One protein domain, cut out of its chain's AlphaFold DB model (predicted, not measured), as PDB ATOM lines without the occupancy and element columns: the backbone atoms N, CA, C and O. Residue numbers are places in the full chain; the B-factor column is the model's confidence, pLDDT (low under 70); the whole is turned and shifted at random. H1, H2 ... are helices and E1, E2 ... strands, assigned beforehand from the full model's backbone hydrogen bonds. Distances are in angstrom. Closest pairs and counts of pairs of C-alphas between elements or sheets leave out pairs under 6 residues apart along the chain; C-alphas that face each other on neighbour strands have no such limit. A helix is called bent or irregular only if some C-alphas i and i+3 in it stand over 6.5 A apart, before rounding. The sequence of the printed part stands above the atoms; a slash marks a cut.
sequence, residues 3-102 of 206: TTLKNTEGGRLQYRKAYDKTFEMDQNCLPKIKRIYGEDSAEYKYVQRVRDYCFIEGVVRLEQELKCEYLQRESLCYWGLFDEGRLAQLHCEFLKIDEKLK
ATOM      1  N   THR A   3     -59.591 -35.108  -4.958       36.19
ATOM      2  CA  THR A   3     -60.143 -36.162  -4.104       36.19
ATOM      3  C   THR A   3     -59.040 -36.645  -3.175       36.19
ATOM      4  O   THR A   3     -58.156 -37.409  -3.559       36.19
ATOM      5  N   THR A   4     -59.074 -36.181  -1.929       38.56
ATOM      6  CA  THR A   4     -58.249 -36.755  -0.865       38.56
ATOM      7  C   THR A   4     -58.793 -38.143  -0.547       38.56
ATOM      8  O   THR A   4     -59.886 -38.270   0.006       38.56
ATOM      9  N   LEU A   5     -58.039 -39.189  -0.885       42.31
ATOM     10  CA  LEU A   5     -58.340 -40.552  -0.452       42.31
ATOM     11  C   LEU A   5     -58.076 -40.630   1.059       42.31
ATOM     12  O   LEU A   5     -56.955 -40.877   1.501       42.31
ATOM     13  N   LYS A   6     -59.102 -40.342   1.870       32.41
ATOM     14  CA  LYS A   6     -59.059 -40.567   3.319       32.41
ATOM     15  C   LYS A   6     -59.021 -42.074   3.566       32.41
ATOM     16  O   LYS A   6     -60.060 -42.720   3.503       32.41
ATOM     17  N   ASN A   7     -57.848 -42.605   3.899       38.69
ATOM     18  CA  ASN A   7     -57.777 -43.851   4.651       38.69
ATOM     19  C   ASN A   7     -57.749 -43.550   6.156       38.69
ATOM     20  O   ASN A   7     -57.034 -42.669   6.636       38.69
ATOM     21  N   THR A   8     -58.601 -44.300   6.841       37.62
ATOM     22  CA  THR A   8     -58.742 -44.536   8.277       37.62
ATOM     23  C   THR A   8     -57.390 -44.685   8.991       37.62
ATOM     24  O   THR A   8     -56.471 -45.302   8.468       37.62
ATOM     25  N   GLU A   9     -57.282 -44.070  10.176       37.06
ATOM     26  CA  GLU A   9     -56.244 -44.289  11.204       37.06
ATOM     27  C   GLU A   9     -54.782 -44.369  10.703       37.06
ATOM     28  O   GLU A   9     -54.122 -45.400  10.759       37.06
ATOM     29  N   GLY A  10     -54.239 -43.244  10.220       44.03
ATOM     30  CA  GLY A  10     -52.826 -43.165   9.802       44.03
ATOM     31  C   GLY A  10     -52.413 -41.890   9.058       44.03
ATOM     32  O   GLY A  10     -51.219 -41.631   8.888       44.03
ATOM     33  N   GLY A  11     -53.377 -41.047   8.671       56.84
ATOM     34  CA  GLY A  11     -53.171 -39.869   7.812       56.84
ATOM     35  C   GLY A  11     -52.247 -38.759   8.339       56.84
ATOM     36  O   GLY A  11     -52.004 -37.797   7.617       56.84
ATOM     37  N   ARG A  12     -51.718 -38.864   9.569       72.00
ATOM     38  CA  ARG A  12     -50.706 -37.926  10.091       72.00
ATOM     39  C   ARG A  12     -49.316 -38.195   9.510       72.00
ATOM     40  O   ARG A  12     -48.583 -37.252   9.259       72.00
ATOM     41  N   LEU A  13     -48.951 -39.465   9.333       81.50
ATOM     42  CA  LEU A  13     -47.578 -39.884   9.022       81.50
ATOM     43  C   LEU A  13     -47.341 -40.116   7.527       81.50
ATOM     44  O   LEU A  13     -46.230 -39.918   7.039       81.50
ATOM     45  N   GLN A  14     -48.388 -40.513   6.806       82.06
ATOM     46  CA  GLN A  14     -48.361 -40.693   5.360       82.06
ATOM     47  C   GLN A  14     -49.571 -40.009   4.739       82.06
ATOM     48  O   GLN A  14     -50.700 -40.208   5.190       82.06
ATOM     49  N   TYR A  15     -49.337 -39.239   3.682       81.31
ATOM     50  CA  TYR A  15     -50.384 -38.553   2.943       81.31
ATOM     51  C   TYR A  15     -50.404 -39.025   1.493       81.31
ATOM     52  O   TYR A  15     -49.363 -39.167   0.861       81.31
ATOM     53  N   ARG A  16     -51.599 -39.293   0.971       82.62
ATOM     54  CA  ARG A  16     -51.818 -39.828  -0.376       82.62
ATOM     55  C   ARG A  16     -52.851 -38.954  -1.077       82.62
ATOM     56  O   ARG A  16     -53.937 -38.744  -0.537       82.62
ATOM     57  N   LYS A  17     -52.517 -38.415  -2.248       81.88
ATOM     58  CA  LYS A  17     -53.381 -37.507  -3.017       81.88
ATOM     59  C   LYS A  17     -53.480 -37.973  -4.460       81.88
ATOM     60  O   LYS A  17     -52.499 -38.436  -5.031       81.88
ATOM     61  N   ALA A  18     -54.659 -37.794  -5.040       83.94
ATOM     62  CA  ALA A  18     -54.881 -37.877  -6.471       83.94
ATOM     63  C   ALA A  18     -55.539 -36.568  -6.918       83.94
ATOM     64  O   ALA A  18     -56.512 -36.122  -6.301       83.94
ATOM     65  N   TYR A  19     -55.001 -35.930  -7.951       85.81
ATOM     66  CA  TYR A  19     -55.573 -34.693  -8.473       85.81
ATOM     67  C   TYR A  19     -55.405 -34.562  -9.980       85.81
ATOM     68  O   TYR A  19     -54.445 -35.055 -10.570       85.81
ATOM     69  N   ASP A  20     -56.362 -33.861 -10.578       89.94
ATOM     70  CA  ASP A  20     -56.305 -33.409 -11.964       89.94
ATOM     71  C   ASP A  20     -55.128 -32.442 -12.127       89.94
ATOM     72  O   ASP A  20     -55.090 -31.372 -11.502       89.94
ATOM     73  N   LYS A  21     -54.142 -32.847 -12.936       91.88
ATOM     74  CA  LYS A  21     -52.912 -32.076 -13.093       91.88
ATOM     75  C   LYS A  21     -53.157 -30.773 -13.851       91.88
ATOM     76  O   LYS A  21     -52.533 -29.768 -13.524       91.88
ATOM     77  N   THR A  22     -54.080 -30.770 -14.804       93.19
ATOM     78  CA  THR A  22     -54.440 -29.582 -15.582       93.19
ATOM     79  C   THR A  22     -55.066 -28.527 -14.684       93.19
ATOM     80  O   THR A  22     -54.630 -27.379 -14.684       93.19
ATOM     81  N   PHE A  23     -56.031 -28.931 -13.856       91.62
ATOM     82  CA  PHE A  23     -56.687 -28.015 -12.925       91.62
ATOM     83  C   PHE A  23     -55.691 -27.379 -11.943       91.62
ATOM     84  O   PHE A  23     -55.771 -26.188 -11.651       91.62
ATOM     85  N   GLU A  24     -54.727 -28.157 -11.444       93.31
ATOM     86  CA  GLU A  24     -53.660 -27.641 -10.580       93.31
ATOM     87  C   GLU A  24     -52.763 -26.632 -11.314       93.31
ATOM     88  O   GLU A  24     -52.444 -25.574 -10.762       93.31
ATOM     89  N   MET A  25     -52.403 -26.917 -12.569       93.31
ATOM     90  CA  MET A  25     -51.597 -26.011 -13.389       93.31
ATOM     91  C   MET A  25     -52.315 -24.688 -13.677       93.31
ATOM     92  O   MET A  25     -51.671 -23.640 -13.611       93.31
ATOM     93  N   ASP A  26     -53.624 -24.725 -13.929       92.75
ATOM     94  CA  ASP A  26     -54.446 -23.533 -14.168       92.75
ATOM     95  C   ASP A  26     -54.525 -22.630 -12.932       92.75
ATOM     96  O   ASP A  26     -54.440 -21.408 -13.044       92.75
ATOM     97  N   GLN A  27     -54.662 -23.225 -11.745       92.38
ATOM     98  CA  GLN A  27     -54.814 -22.482 -10.490       92.38
ATOM     99  C   GLN A  27     -53.488 -21.914  -9.970       92.38
ATOM    100  O   GLN A  27     -53.443 -20.775  -9.509       92.38
ATOM    101  N   ASN A  28     -52.404 -22.694 -10.033       91.38
ATOM    102  CA  ASN A  28     -51.163 -22.360  -9.325       91.38
ATOM    103  C   ASN A  28     -49.993 -22.042 -10.260       91.38
ATOM    104  O   ASN A  28     -49.222 -21.114 -10.004       91.38
ATOM    105  N   CYS A  29     -49.814 -22.830 -11.324       90.50
ATOM    106  CA  CYS A  29     -48.602 -22.784 -12.142       90.50
ATOM    107  C   CYS A  29     -48.650 -21.641 -13.164       90.50
ATOM    108  O   CYS A  29     -47.784 -20.764 -13.150       90.50
ATOM    109  N   LEU A  30     -49.684 -21.608 -14.008       92.75
ATOM    110  CA  LEU A  30     -49.822 -20.619 -15.077       92.75
ATOM    111  C   LEU A  30     -49.862 -19.174 -14.555       92.75
ATOM    112  O   LEU A  30     -49.095 -18.359 -15.075       92.75
ATOM    113  N   PRO A  31     -50.630 -18.825 -13.501       94.56
ATOM    114  CA  PRO A  31     -50.645 -17.456 -12.983       94.56
ATOM    115  C   PRO A  31     -49.273 -17.002 -12.473       94.56
ATOM    116  O   PRO A  31     -48.873 -15.854 -12.677       94.56
ATOM    117  N   LYS A  32     -48.519 -17.914 -11.844       94.44
ATOM    118  CA  LYS A  32     -47.171 -17.631 -11.341       94.44
ATOM    119  C   LYS A  32     -46.195 -17.360 -12.484       94.44
ATOM    120  O   LYS A  32     -45.469 -16.372 -12.432       94.44
ATOM    121  N   ILE A  33     -46.187 -18.205 -13.515       93.44
ATOM    122  CA  ILE A  33     -45.294 -18.038 -14.672       93.44
ATOM    123  C   ILE A  33     -45.669 -16.786 -15.469       93.44
ATOM    124  O   ILE A  33     -44.783 -16.005 -15.810       93.44
ATOM    125  N   LYS A  34     -46.971 -16.524 -15.657       94.31
ATOM    126  CA  LYS A  34     -47.475 -15.295 -16.289       94.31
ATOM    127  C   LYS A  34     -46.981 -14.039 -15.572       94.31
ATOM    128  O   LYS A  34     -46.576 -13.089 -16.228       94.31
ATOM    129  N   ARG A  35     -46.972 -14.039 -14.232       94.56
ATOM    130  CA  ARG A  35     -46.480 -12.910 -13.427       94.56
ATOM    131  C   ARG A  35     -44.967 -12.690 -13.552       94.56
ATOM    132  O   ARG A  35     -44.534 -11.550 -13.446       94.56
ATOM    133  N   ILE A  36     -44.179 -13.754 -13.714       95.56
ATOM    134  CA  ILE A  36     -42.708 -13.670 -13.730       95.56
ATOM    135  C   ILE A  36     -42.180 -13.322 -15.125       95.56
ATOM    136  O   ILE A  36     -41.332 -12.444 -15.245       95.56
ATOM    137  N   TYR A  37     -42.672 -14.000 -16.161       93.62
ATOM    138  CA  TYR A  37     -42.112 -13.911 -17.515       93.62
ATOM    139  C   TYR A  37     -43.009 -13.144 -18.494       93.62
ATOM    140  O   TYR A  37     -42.546 -12.720 -19.548       93.62
ATOM    141  N   GLY A  38     -44.285 -12.933 -18.159       91.94
ATOM    142  CA  GLY A  38     -45.274 -12.367 -19.075       91.94
ATOM    143  C   GLY A  38     -45.913 -13.420 -19.985       91.94
ATOM    144  O   GLY A  38     -45.403 -14.526 -20.158       91.94
ATOM    145  N   GLU A  39     -47.063 -13.078 -20.562       92.50
ATOM    146  CA  GLU A  39     -47.894 -13.988 -21.369       92.50
ATOM    147  C   GLU A  39     -47.277 -14.333 -22.733       92.50
ATOM    148  O   GLU A  39     -47.435 -15.447 -23.226       92.50
ATOM    149  N   ASP A  40     -46.503 -13.418 -23.316       93.25
ATOM    150  CA  ASP A  40     -45.866 -13.640 -24.618       93.25
ATOM    151  C   ASP A  40     -44.548 -14.420 -24.549       93.25
ATOM    152  O   ASP A  40     -44.000 -14.791 -25.596       93.25
ATOM    153  N   SER A  41     -44.059 -14.694 -23.338       95.44
ATOM    154  CA  SER A  41     -42.791 -15.380 -23.099       95.44
ATOM    155  C   SER A  41     -42.778 -16.819 -23.619       95.44
ATOM    156  O   SER A  41     -43.807 -17.503 -23.690       95.44
ATOM    157  N   ALA A  42     -41.587 -17.298 -23.981       94.12
ATOM    158  CA  ALA A  42     -41.399 -18.678 -24.415       94.12
ATOM    159  C   ALA A  42     -41.704 -19.662 -23.271       94.12
ATOM    160  O   ALA A  42     -42.274 -20.727 -23.503       94.12
ATOM    161  N   GLU A  43     -41.388 -19.274 -22.036       93.56
ATOM    162  CA  GLU A  43     -41.626 -20.021 -20.806       93.56
ATOM    163  C   GLU A  43     -43.120 -20.217 -20.556       93.56
ATOM    164  O   GLU A  43     -43.565 -21.343 -20.322       93.56
ATOM    165  N   TYR A  44     -43.915 -19.146 -20.652       94.69
ATOM    166  CA  TYR A  44     -45.361 -19.240 -20.471       94.69
ATOM    167  C   TYR A  44     -46.001 -20.117 -21.550       94.69
ATOM    168  O   TYR A  44     -46.741 -21.046 -21.225       94.69
ATOM    169  N   LYS A  45     -45.636 -19.906 -22.822       95.31
ATOM    170  CA  LYS A  45     -46.111 -20.725 -23.951       95.31
ATOM    171  C   LYS A  45     -45.730 -22.199 -23.802       95.31
ATOM    172  O   LYS A  45     -46.529 -23.078 -24.121       95.31
ATOM    173  N   TYR A  46     -44.535 -22.490 -23.289       95.25
ATOM    174  CA  TYR A  46     -44.102 -23.857 -23.014       95.25
ATOM    175  C   TYR A  46     -44.942 -24.513 -21.911       95.25
ATOM    176  O   TYR A  46     -45.453 -25.616 -22.100       95.25
ATOM    177  N   VAL A  47     -45.137 -23.834 -20.776       93.94
ATOM    178  CA  VAL A  47     -45.949 -24.363 -19.666       93.94
ATOM    179  C   VAL A  47     -47.408 -24.535 -20.087       93.94
ATOM    180  O   VAL A  47     -48.026 -25.539 -19.736       93.94
ATOM    181  N   GLN A  48     -47.939 -23.616 -20.894       95.25
ATOM    182  CA  GLN A  48     -49.268 -23.738 -21.486       95.25
ATOM    183  C   GLN A  48     -49.366 -24.978 -22.386       95.25
ATOM    184  O   GLN A  48     -50.292 -25.767 -22.232       95.25
ATOM    185  N   ARG A  49     -48.362 -25.236 -23.234       96.00
ATOM    186  CA  ARG A  49     -48.299 -26.457 -24.052       96.00
ATOM    187  C   ARG A  49     -48.277 -27.734 -23.205       96.00
ATOM    188  O   ARG A  49     -48.936 -28.708 -23.558       96.00
ATOM    189  N   VAL A  50     -47.546 -27.740 -22.084       94.94
ATOM    190  CA  VAL A  50     -47.551 -28.860 -21.120       94.94
ATOM    191  C   VAL A  50     -48.933 -29.040 -20.498       94.94
ATOM    192  O   VAL A  50     -49.424 -30.164 -20.417       94.94
ATOM    193  N   ARG A  51     -49.571 -27.946 -20.080       95.25
ATOM    194  CA  ARG A  51     -50.921 -27.963 -19.511       95.25
ATOM    195  C   ARG A  51     -51.931 -28.530 -20.505       95.25
ATOM    196  O   ARG A  51     -52.727 -29.386 -20.132       95.25
ATOM    197  N   ASP A  52     -51.889 -28.089 -21.758       96.12
ATOM    198  CA  ASP A  52     -52.830 -28.536 -22.789       96.12
ATOM    199  C   ASP A  52     -52.632 -30.015 -23.126       96.12
ATOM    200  O   ASP A  52     -53.605 -30.748 -23.286       96.12
ATOM    201  N   TYR A  53     -51.384 -30.486 -23.133       95.69
ATOM    202  CA  TYR A  53     -51.093 -31.912 -23.247       95.69
ATOM    203  C   TYR A  53     -51.695 -32.717 -22.085       95.69
ATOM    204  O   TYR A  53     -52.373 -33.717 -22.314       95.69
ATOM    205  N   CYS A  54     -51.530 -32.246 -20.843       93.75
ATOM    206  CA  CYS A  54     -52.149 -32.874 -19.672       93.75
ATOM    207  C   CYS A  54     -53.682 -32.905 -19.759       93.75
ATOM    208  O   CYS A  54     -54.297 -33.865 -19.296       93.75
ATOM    209  N   PHE A  55     -54.300 -31.875 -20.342       93.88
ATOM    210  CA  PHE A  55     -55.748 -31.801 -20.519       93.88
ATOM    211  C   PHE A  55     -56.249 -32.812 -21.549       93.88
ATOM    212  O   PHE A  55     -57.191 -33.547 -21.268       93.88
ATOM    213  N   ILE A  56     -55.602 -32.861 -22.716       93.19
ATOM    214  CA  ILE A  56     -55.976 -33.754 -23.821       93.19
ATOM    215  C   ILE A  56     -55.871 -35.221 -23.391       93.19
ATOM    216  O   ILE A  56     -56.777 -36.004 -23.660       93.19
ATOM    217  N   GLU A  57     -54.800 -35.576 -22.682       92.19
ATOM    218  CA  GLU A  57     -54.546 -36.951 -22.235       92.19
ATOM    219  C   GLU A  57     -55.253 -37.304 -20.911       92.19
ATOM    220  O   GLU A  57     -55.152 -38.433 -20.437       92.19
ATOM    221  N   GLY A  58     -55.956 -36.356 -20.276       90.00
ATOM    222  CA  GLY A  58     -56.673 -36.597 -19.018       90.00
ATOM    223  C   GLY A  58     -55.758 -36.967 -17.843       90.00
ATOM    224  O   GLY A  58     -56.049 -37.890 -17.081       90.00
ATOM    225  N   VAL A  59     -54.630 -36.269 -17.691       91.88
ATOM    226  CA  VAL A  59     -53.576 -36.637 -16.735       91.88
ATOM    227  C   VAL A  59     -54.001 -36.403 -15.283       91.88
ATOM    228  O   VAL A  59     -54.244 -35.277 -14.839       91.88
ATOM    229  N   VAL A  60     -53.961 -37.479 -14.498       88.50
ATOM    230  CA  VAL A  60     -54.115 -37.453 -13.039       88.50
ATOM    231  C   VAL A  60     -52.766 -37.718 -12.386       88.50
ATOM    232  O   VAL A  60     -52.091 -38.702 -12.693       88.50
ATOM    233  N   ARG A  61     -52.371 -36.857 -11.446       87.75
ATOM    234  CA  ARG A  61     -51.160 -37.054 -10.650       87.75
ATOM    235  C   ARG A  61     -51.498 -37.746  -9.339       87.75
ATOM    236  O   ARG A  61     -52.346 -37.276  -8.582       87.75
ATOM    237  N   LEU A  62     -50.788 -38.836  -9.078       85.81
ATOM    238  CA  LEU A  62     -50.762 -39.522  -7.794       85.81
ATOM    239  C   LEU A  62     -49.549 -39.030  -6.999       85.81
ATOM    240  O   LEU A  62     -48.430 -39.025  -7.509       85.81
ATOM    241  N   GLU A  63     -49.766 -38.596  -5.763       86.50
ATOM    242  CA  GLU A  63     -48.728 -38.037  -4.899       86.50
ATOM    243  C   GLU A  63     -48.733 -38.723  -3.531       86.50
ATOM    244  O   GLU A  63     -49.780 -38.844  -2.888       86.50
ATOM    245  N   GLN A  64     -47.552 -39.167  -3.100       87.56
ATOM    246  CA  GLN A  64     -47.312 -39.798  -1.807       87.56
ATOM    247  C   GLN A  64     -46.321 -38.942  -1.016       87.56
ATOM    248  O   GLN A  64     -45.181 -38.755  -1.428       87.56
ATOM    249  N   GLU A  65     -46.758 -38.442   0.134       88.75
ATOM    250  CA  GLU A  65     -45.928 -37.696   1.075       88.75
ATOM    251  C   GLU A  65     -45.663 -38.559   2.312       88.75
ATOM    252  O   GLU A  65     -46.599 -38.981   2.997       88.75
ATOM    253  N   LEU A  66     -44.391 -38.785   2.633       88.81
ATOM    254  CA  LEU A  66     -43.962 -39.411   3.883       88.81
ATOM    255  C   LEU A  66     -43.474 -38.312   4.832       88.81
ATOM    256  O   LEU A  66     -42.600 -37.526   4.468       88.81
ATOM    257  N   LYS A  67     -44.059 -38.209   6.031       89.56
ATOM    258  CA  LYS A  67     -43.656 -37.187   7.011       89.56
ATOM    259  C   LYS A  67     -42.362 -37.577   7.724       89.56
ATOM    260  O   LYS A  67     -42.027 -38.755   7.819       89.56
ATOM    261  N   CYS A  68     -41.648 -36.577   8.239       88.38
ATOM    262  CA  CYS A  68     -40.340 -36.749   8.874       88.38
ATOM    263  C   CYS A  68     -40.375 -37.805   9.987       88.38
ATOM    264  O   CYS A  68     -39.525 -38.687  10.030       88.38
ATOM    265  N   GLU A  69     -41.412 -37.793  10.823       88.94
ATOM    266  CA  GLU A  69     -41.559 -38.742  11.927       88.94
ATOM    267  C   GLU A  69     -41.729 -40.185  11.438       88.94
ATOM    268  O   GLU A  69     -41.285 -41.121  12.099       88.94
ATOM    269  N   TYR A  70     -42.346 -40.378  10.267       88.94
ATOM    270  CA  TYR A  70     -42.420 -41.691   9.633       88.94
ATOM    271  C   TYR A  70     -41.044 -42.131   9.136       88.94
ATOM    272  O   TYR A  70     -40.616 -43.247   9.417       88.94
ATOM    273  N   LEU A  71     -40.331 -41.234   8.449       89.56
ATOM    274  CA  LEU A  71     -38.991 -41.513   7.935       89.56
ATOM    275  C   LEU A  71     -38.005 -41.830   9.064       89.56
ATOM    276  O   LEU A  71     -37.227 -42.764   8.933       89.56
ATOM    277  N   GLN A  72     -38.063 -41.115  10.188       89.06
ATOM    278  CA  GLN A  72     -37.228 -41.389  11.360       89.06
ATOM    279  C   GLN A  72     -37.552 -42.746  11.987       89.06
ATOM    280  O   GLN A  72     -36.648 -43.535  12.250       89.06
ATOM    281  N   ARG A  73     -38.844 -43.050  12.179       87.06
ATOM    282  CA  ARG A  73     -39.280 -44.319  12.775       87.06
ATOM    283  C   ARG A  73     -38.850 -45.531  11.952       87.06
ATOM    284  O   ARG A  73     -38.482 -46.548  12.525       87.06
ATOM    285  N   GLU A  74     -38.891 -45.419  10.629       86.25
ATOM    286  CA  GLU A  74     -38.472 -46.489   9.715       86.25
ATOM    287  C   GLU A  74     -36.982 -46.375   9.317       86.25
ATOM    288  O   GLU A  74     -36.528 -47.120   8.456       86.25
ATOM    289  N   SER A  75     -36.215 -45.448   9.915       87.88
ATOM    290  CA  SER A  75     -34.795 -45.179   9.598       87.88
ATOM    291  C   SER A  75     -34.503 -44.852   8.121       87.88
ATOM    292  O   SER A  75     -33.405 -45.071   7.620       87.88
ATOM    293  N   LEU A  76     -35.473 -44.252   7.431       86.62
ATOM    294  CA  LEU A  76     -35.403 -43.826   6.027       86.62
ATOM    295  C   LEU A  76     -34.902 -42.384   5.849       86.62
ATOM    296  O   LEU A  76     -34.852 -41.875   4.733       86.62
ATOM    297  N   CYS A  77     -34.568 -41.687   6.937       85.62
ATOM    298  CA  CYS A  77     -34.121 -40.293   6.892       85.62
ATOM    299  C   CYS A  77     -32.609 -40.121   6.657       85.62
ATOM    300  O   CYS A  77     -32.147 -38.992   6.505       85.62
ATOM    301  N   TYR A  78     -31.831 -41.207   6.648       86.00
ATOM    302  CA  TYR A  78     -30.370 -41.162   6.560       86.00
ATOM    303  C   TYR A  78     -29.896 -41.407   5.132       86.00
ATOM    304  O   TYR A  78     -29.666 -42.546   4.740       86.00
ATOM    305  N   TRP A  79     -29.757 -40.337   4.349       79.75
ATOM    306  CA  TRP A  79     -29.351 -40.409   2.942       79.75
ATOM    307  C   TRP A  79     -28.093 -41.267   2.727       79.75
ATOM    308  O   TRP A  79     -27.080 -41.069   3.394       79.75
ATOM    309  N   GLY A  80     -28.167 -42.225   1.797       83.06
ATOM    310  CA  GLY A  80     -27.076 -43.161   1.490       83.06
ATOM    311  C   GLY A  80     -26.865 -44.293   2.508       83.06
ATOM    312  O   GLY A  80     -26.045 -45.170   2.258       83.06
ATOM    313  N   LEU A  81     -27.598 -44.298   3.626       82.25
ATOM    314  CA  LEU A  81     -27.494 -45.288   4.708       82.25
ATOM    315  C   LEU A  81     -28.838 -45.967   5.030       82.25
ATOM    316  O   LEU A  81     -28.957 -46.645   6.048       82.25
ATOM    317  N   PHE A  82     -29.850 -45.779   4.183       84.75
ATOM    318  CA  PHE A  82     -31.163 -46.399   4.327       84.75
ATOM    319  C   PHE A  82     -31.379 -47.490   3.274       84.75
ATOM    320  O   PHE A  82     -30.786 -47.458   2.196       84.75
ATOM    321  N   ASP A  83     -32.263 -48.438   3.578       84.06
ATOM    322  CA  ASP A  83     -32.695 -49.452   2.618       84.06
ATOM    323  C   ASP A  83     -33.749 -48.872   1.660       84.06
ATOM    324  O   ASP A  83     -34.908 -48.649   2.028       84.06
ATOM    325  N   GLU A  84     -33.351 -48.632   0.410       85.12
ATOM    326  CA  GLU A  84     -34.247 -48.149  -0.644       85.12
ATOM    327  C   GLU A  84     -35.360 -49.152  -0.984       85.12
ATOM    328  O   GLU A  84     -36.463 -48.745  -1.366       85.12
ATOM    329  N   GLY A  85     -35.138 -50.449  -0.745       87.06
ATOM    330  CA  GLY A  85     -36.143 -51.492  -0.937       87.06
ATOM    331  C   GLY A  85     -37.410 -51.230  -0.123       87.06
ATOM    332  O   GLY A  85     -38.525 -51.471  -0.598       87.06
ATOM    333  N   ARG A  86     -37.270 -50.630   1.065       85.38
ATOM    334  CA  ARG A  86     -38.409 -50.262   1.910       85.38
ATOM    335  C   ARG A  86     -39.258 -49.145   1.298       85.38
ATOM    336  O   ARG A  86     -40.488 -49.225   1.345       85.38
ATOM    337  N   LEU A  87     -38.634 -48.131   0.693       85.75
ATOM    338  CA  LEU A  87     -39.354 -47.081  -0.039       85.75
ATOM    339  C   LEU A  87     -40.026 -47.640  -1.292       85.75
ATOM    340  O   LEU A  87     -41.190 -47.325  -1.548       85.75
ATOM    341  N   ALA A  88     -39.330 -48.505  -2.031       86.94
ATOM    342  CA  ALA A  88     -39.877 -49.158  -3.213       86.94
ATOM    343  C   ALA A  88     -41.137 -49.970  -2.870       86.94
ATOM    344  O   ALA A  88     -42.153 -49.833  -3.546       86.94
ATOM    345  N   GLN A  89     -41.122 -50.735  -1.774       87.75
ATOM    346  CA  GLN A  89     -42.289 -51.488  -1.310       87.75
ATOM    347  C   GLN A  89     -43.486 -50.572  -1.013       87.75
ATOM    348  O   GLN A  89     -44.584 -50.802  -1.527       87.75
ATOM    349  N   LEU A  90     -43.274 -49.505  -0.231       84.81
ATOM    350  CA  LEU A  90     -44.317 -48.526   0.100       84.81
ATOM    351  C   LEU A  90     -44.884 -47.838  -1.147       84.81
ATOM    352  O   LEU A  90     -46.078 -47.531  -1.201       84.81
ATOM    353  N   HIS A  91     -44.032 -47.589  -2.140       85.38
ATOM    354  CA  HIS A  91     -44.436 -46.993  -3.402       85.38
ATOM    355  C   HIS A  91     -45.225 -47.978  -4.271       85.38
ATOM    356  O   HIS A  91     -46.276 -47.625  -4.799       85.38
ATOM    357  N   CYS A  92     -44.796 -49.237  -4.368       86.00
ATOM    358  CA  CYS A  92     -45.535 -50.278  -5.081       86.00
ATOM    359  C   CYS A  92     -46.927 -50.509  -4.476       86.00
ATOM    360  O   CYS A  92     -47.897 -50.668  -5.213       86.00
ATOM    361  N   GLU A  93     -47.051 -50.494  -3.148       83.00
ATOM    362  CA  GLU A  93     -48.353 -50.559  -2.474       83.00
ATOM    363  C   GLU A  93     -49.243 -49.362  -2.814       83.00
ATOM    364  O   GLU A  93     -50.449 -49.523  -2.998       83.00
ATOM    365  N   PHE A  94     -48.655 -48.166  -2.905       82.56
ATOM    366  CA  PHE A  94     -49.362 -46.959  -3.316       82.56
ATOM    367  C   PHE A  94     -49.834 -47.038  -4.770       82.56
ATOM    368  O   PHE A  94     -50.983 -46.704  -5.056       82.56
ATOM    369  N   LEU A  95     -48.984 -47.534  -5.672       79.75
ATOM    370  CA  LEU A  95     -49.325 -47.696  -7.082       79.75
ATOM    371  C   LEU A  95     -50.466 -48.689  -7.292       79.75
ATOM    372  O   LEU A  95     -51.285 -48.418  -8.150       79.75
ATOM    373  N   LYS A  96     -50.567 -49.756  -6.485       78.31
ATOM    374  CA  LYS A  96     -51.643 -50.771  -6.547       78.31
ATOM    375  C   LYS A  96     -52.999 -50.313  -5.992       78.31
ATOM    376  O   LYS A  96     -53.956 -51.087  -5.965       78.31
ATOM    377  N   ILE A  97     -53.109 -49.088  -5.473       69.25
ATOM    378  CA  ILE A  97     -54.386 -48.571  -4.950       69.25
ATOM    379  C   ILE A  97     -55.441 -48.482  -6.062       69.25
ATOM    380  O   ILE A  97     -56.628 -48.677  -5.800       69.25
ATOM    381  N   ASP A  98     -55.016 -48.228  -7.297       62.12
ATOM    382  CA  ASP A  98     -55.892 -48.155  -8.465       62.12
ATOM    383  C   ASP A  98     -56.505 -49.515  -8.845       62.12
ATOM    384  O   ASP A  98     -57.672 -49.562  -9.218       62.12
ATOM    385  N   GLU A  99     -55.785 -50.628  -8.657       65.44
ATOM    386  CA  GLU A  99     -56.301 -51.988  -8.887       65.44
ATOM    387  C   GLU A  99     -57.525 -52.290  -8.010       65.44
ATOM    388  O   GLU A  99     -58.446 -52.998  -8.428       65.44
ATOM    389  N   LYS A 100     -57.554 -51.730  -6.793       57.97
ATOM    390  CA  LYS A 100     -58.697 -51.823  -5.869       57.97
ATOM    391  C   LYS A 100     -59.804 -50.828  -6.217       57.97
ATOM    392  O   LYS A 100     -60.975 -51.104  -5.974       57.97
ATOM    393  N   LEU A 101     -59.440 -49.685  -6.795       54.78
ATOM    394  CA  LEU A 101     -60.332 -48.639  -7.292       54.78
ATOM    395  C   LEU A 101     -60.682 -48.887  -8.769       54.78
ATOM    396  O   LEU A 101     -60.516 -47.993  -9.597       54.78
ATOM    397  N   LYS A 102     -61.218 -50.066  -9.122       49.19
ATOM    398  CA  LYS A 102     -61.958 -50.210 -10.389       49.19
ATOM    399  C   LYS A 102     -63.199 -49.315 -10.321       49.19
ATOM    400  O   LYS A 102     -64.285 -49.748  -9.954       49.19
TER     401      LYS A 102
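Overview. This is residues 3 to 102 of the 206 residues of the protein "Phage_X domain-containing protein" of Pseudomonas lactis (UniProt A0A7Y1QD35). A long two-stranded ribbon, E1 beside E2, joins a helical hairpin, H1 and H2, at one end to the short helix H3 at the other. Beyond H3 the chain folds back and H4 runs near the E2 side of the ribbon, while residues 96 to 102, with the short H5, stick out free. The printed part has 100 residues with five named helices and two named strands in the order E1, H1, H2, E2, H3, H4, H5; the sheet, order E1 - E2, is antiparallel and the class is mixed, helices and strands. The whole is loose, with a radius of gyration of the C-alphas of 17.7 A and spans of 49 by 36 by 22 A.

Along the chain. E1 is residues 14 to 20, 20.4 A from first to last C-alpha, and begins with C-alpha 14 at (-48.361, -40.693, 5.360). E2 is residues 60 to 66, 19.8 A. H1, residues 21 to 37, is 21.6 A long, and H2, residues 42 to 56, is 21.0 A, with C-alpha 42 at (-41.399, -18.678, -24.415). H1 has a kink of 40 degrees near residue 28 and is irregular, with C-alphas 27 and 30 at 7.0 A. H3 is residues 68 to 73, 8.6 A; H4 is residues 84 to 95, 16.4 A; H5, residues 97 to 100, 5.5 A, ends with C-alpha 100 at (-58.697, -51.823, -5.869).

Arrangement. E1 and E2 are antiparallel neighbours at 165 degrees; N 15 and O 65 are within hydrogen-bond range at 2.8 A, as are N 61 and O 19 at 2.9 A. Residues 3 to 4 form a short antiparallel pairing with residues 17 to 18 of E1. H1 and H2 form a helical hairpin and touch, with the closest C-alphas, those of Thr 22 and Arg 51, 5.5 A apart. Their tilt is shallow, 8 degrees, and they run opposite ways. The closest C-alphas of E1 and H3 are those of Gln 14 and Tyr 70, 7.4 A apart. The closest C-alphas of E2 and H4 are those of Gln 64 and Phe 94, 7.6 A apart. H3 and H4 are apart, and H4 and H5 meet only through their link. In H2, H3 and H4 every O i to N i+4 pair is within hydrogen-bond range, in H1 10 of 13, and H5 is too short for such a pair.

Size, cuts and confidence. The two C-alphas farthest apart, those of Asp 40 and Arg 73, are 48.8 A apart. The printed part has no cut. No link is long; the one from H3 to H4, of 10 residues, is short and the others are tight. The mean pLDDT of the printed part is 82.9, and residues 3 to 11 and 97 to 102 are under 70.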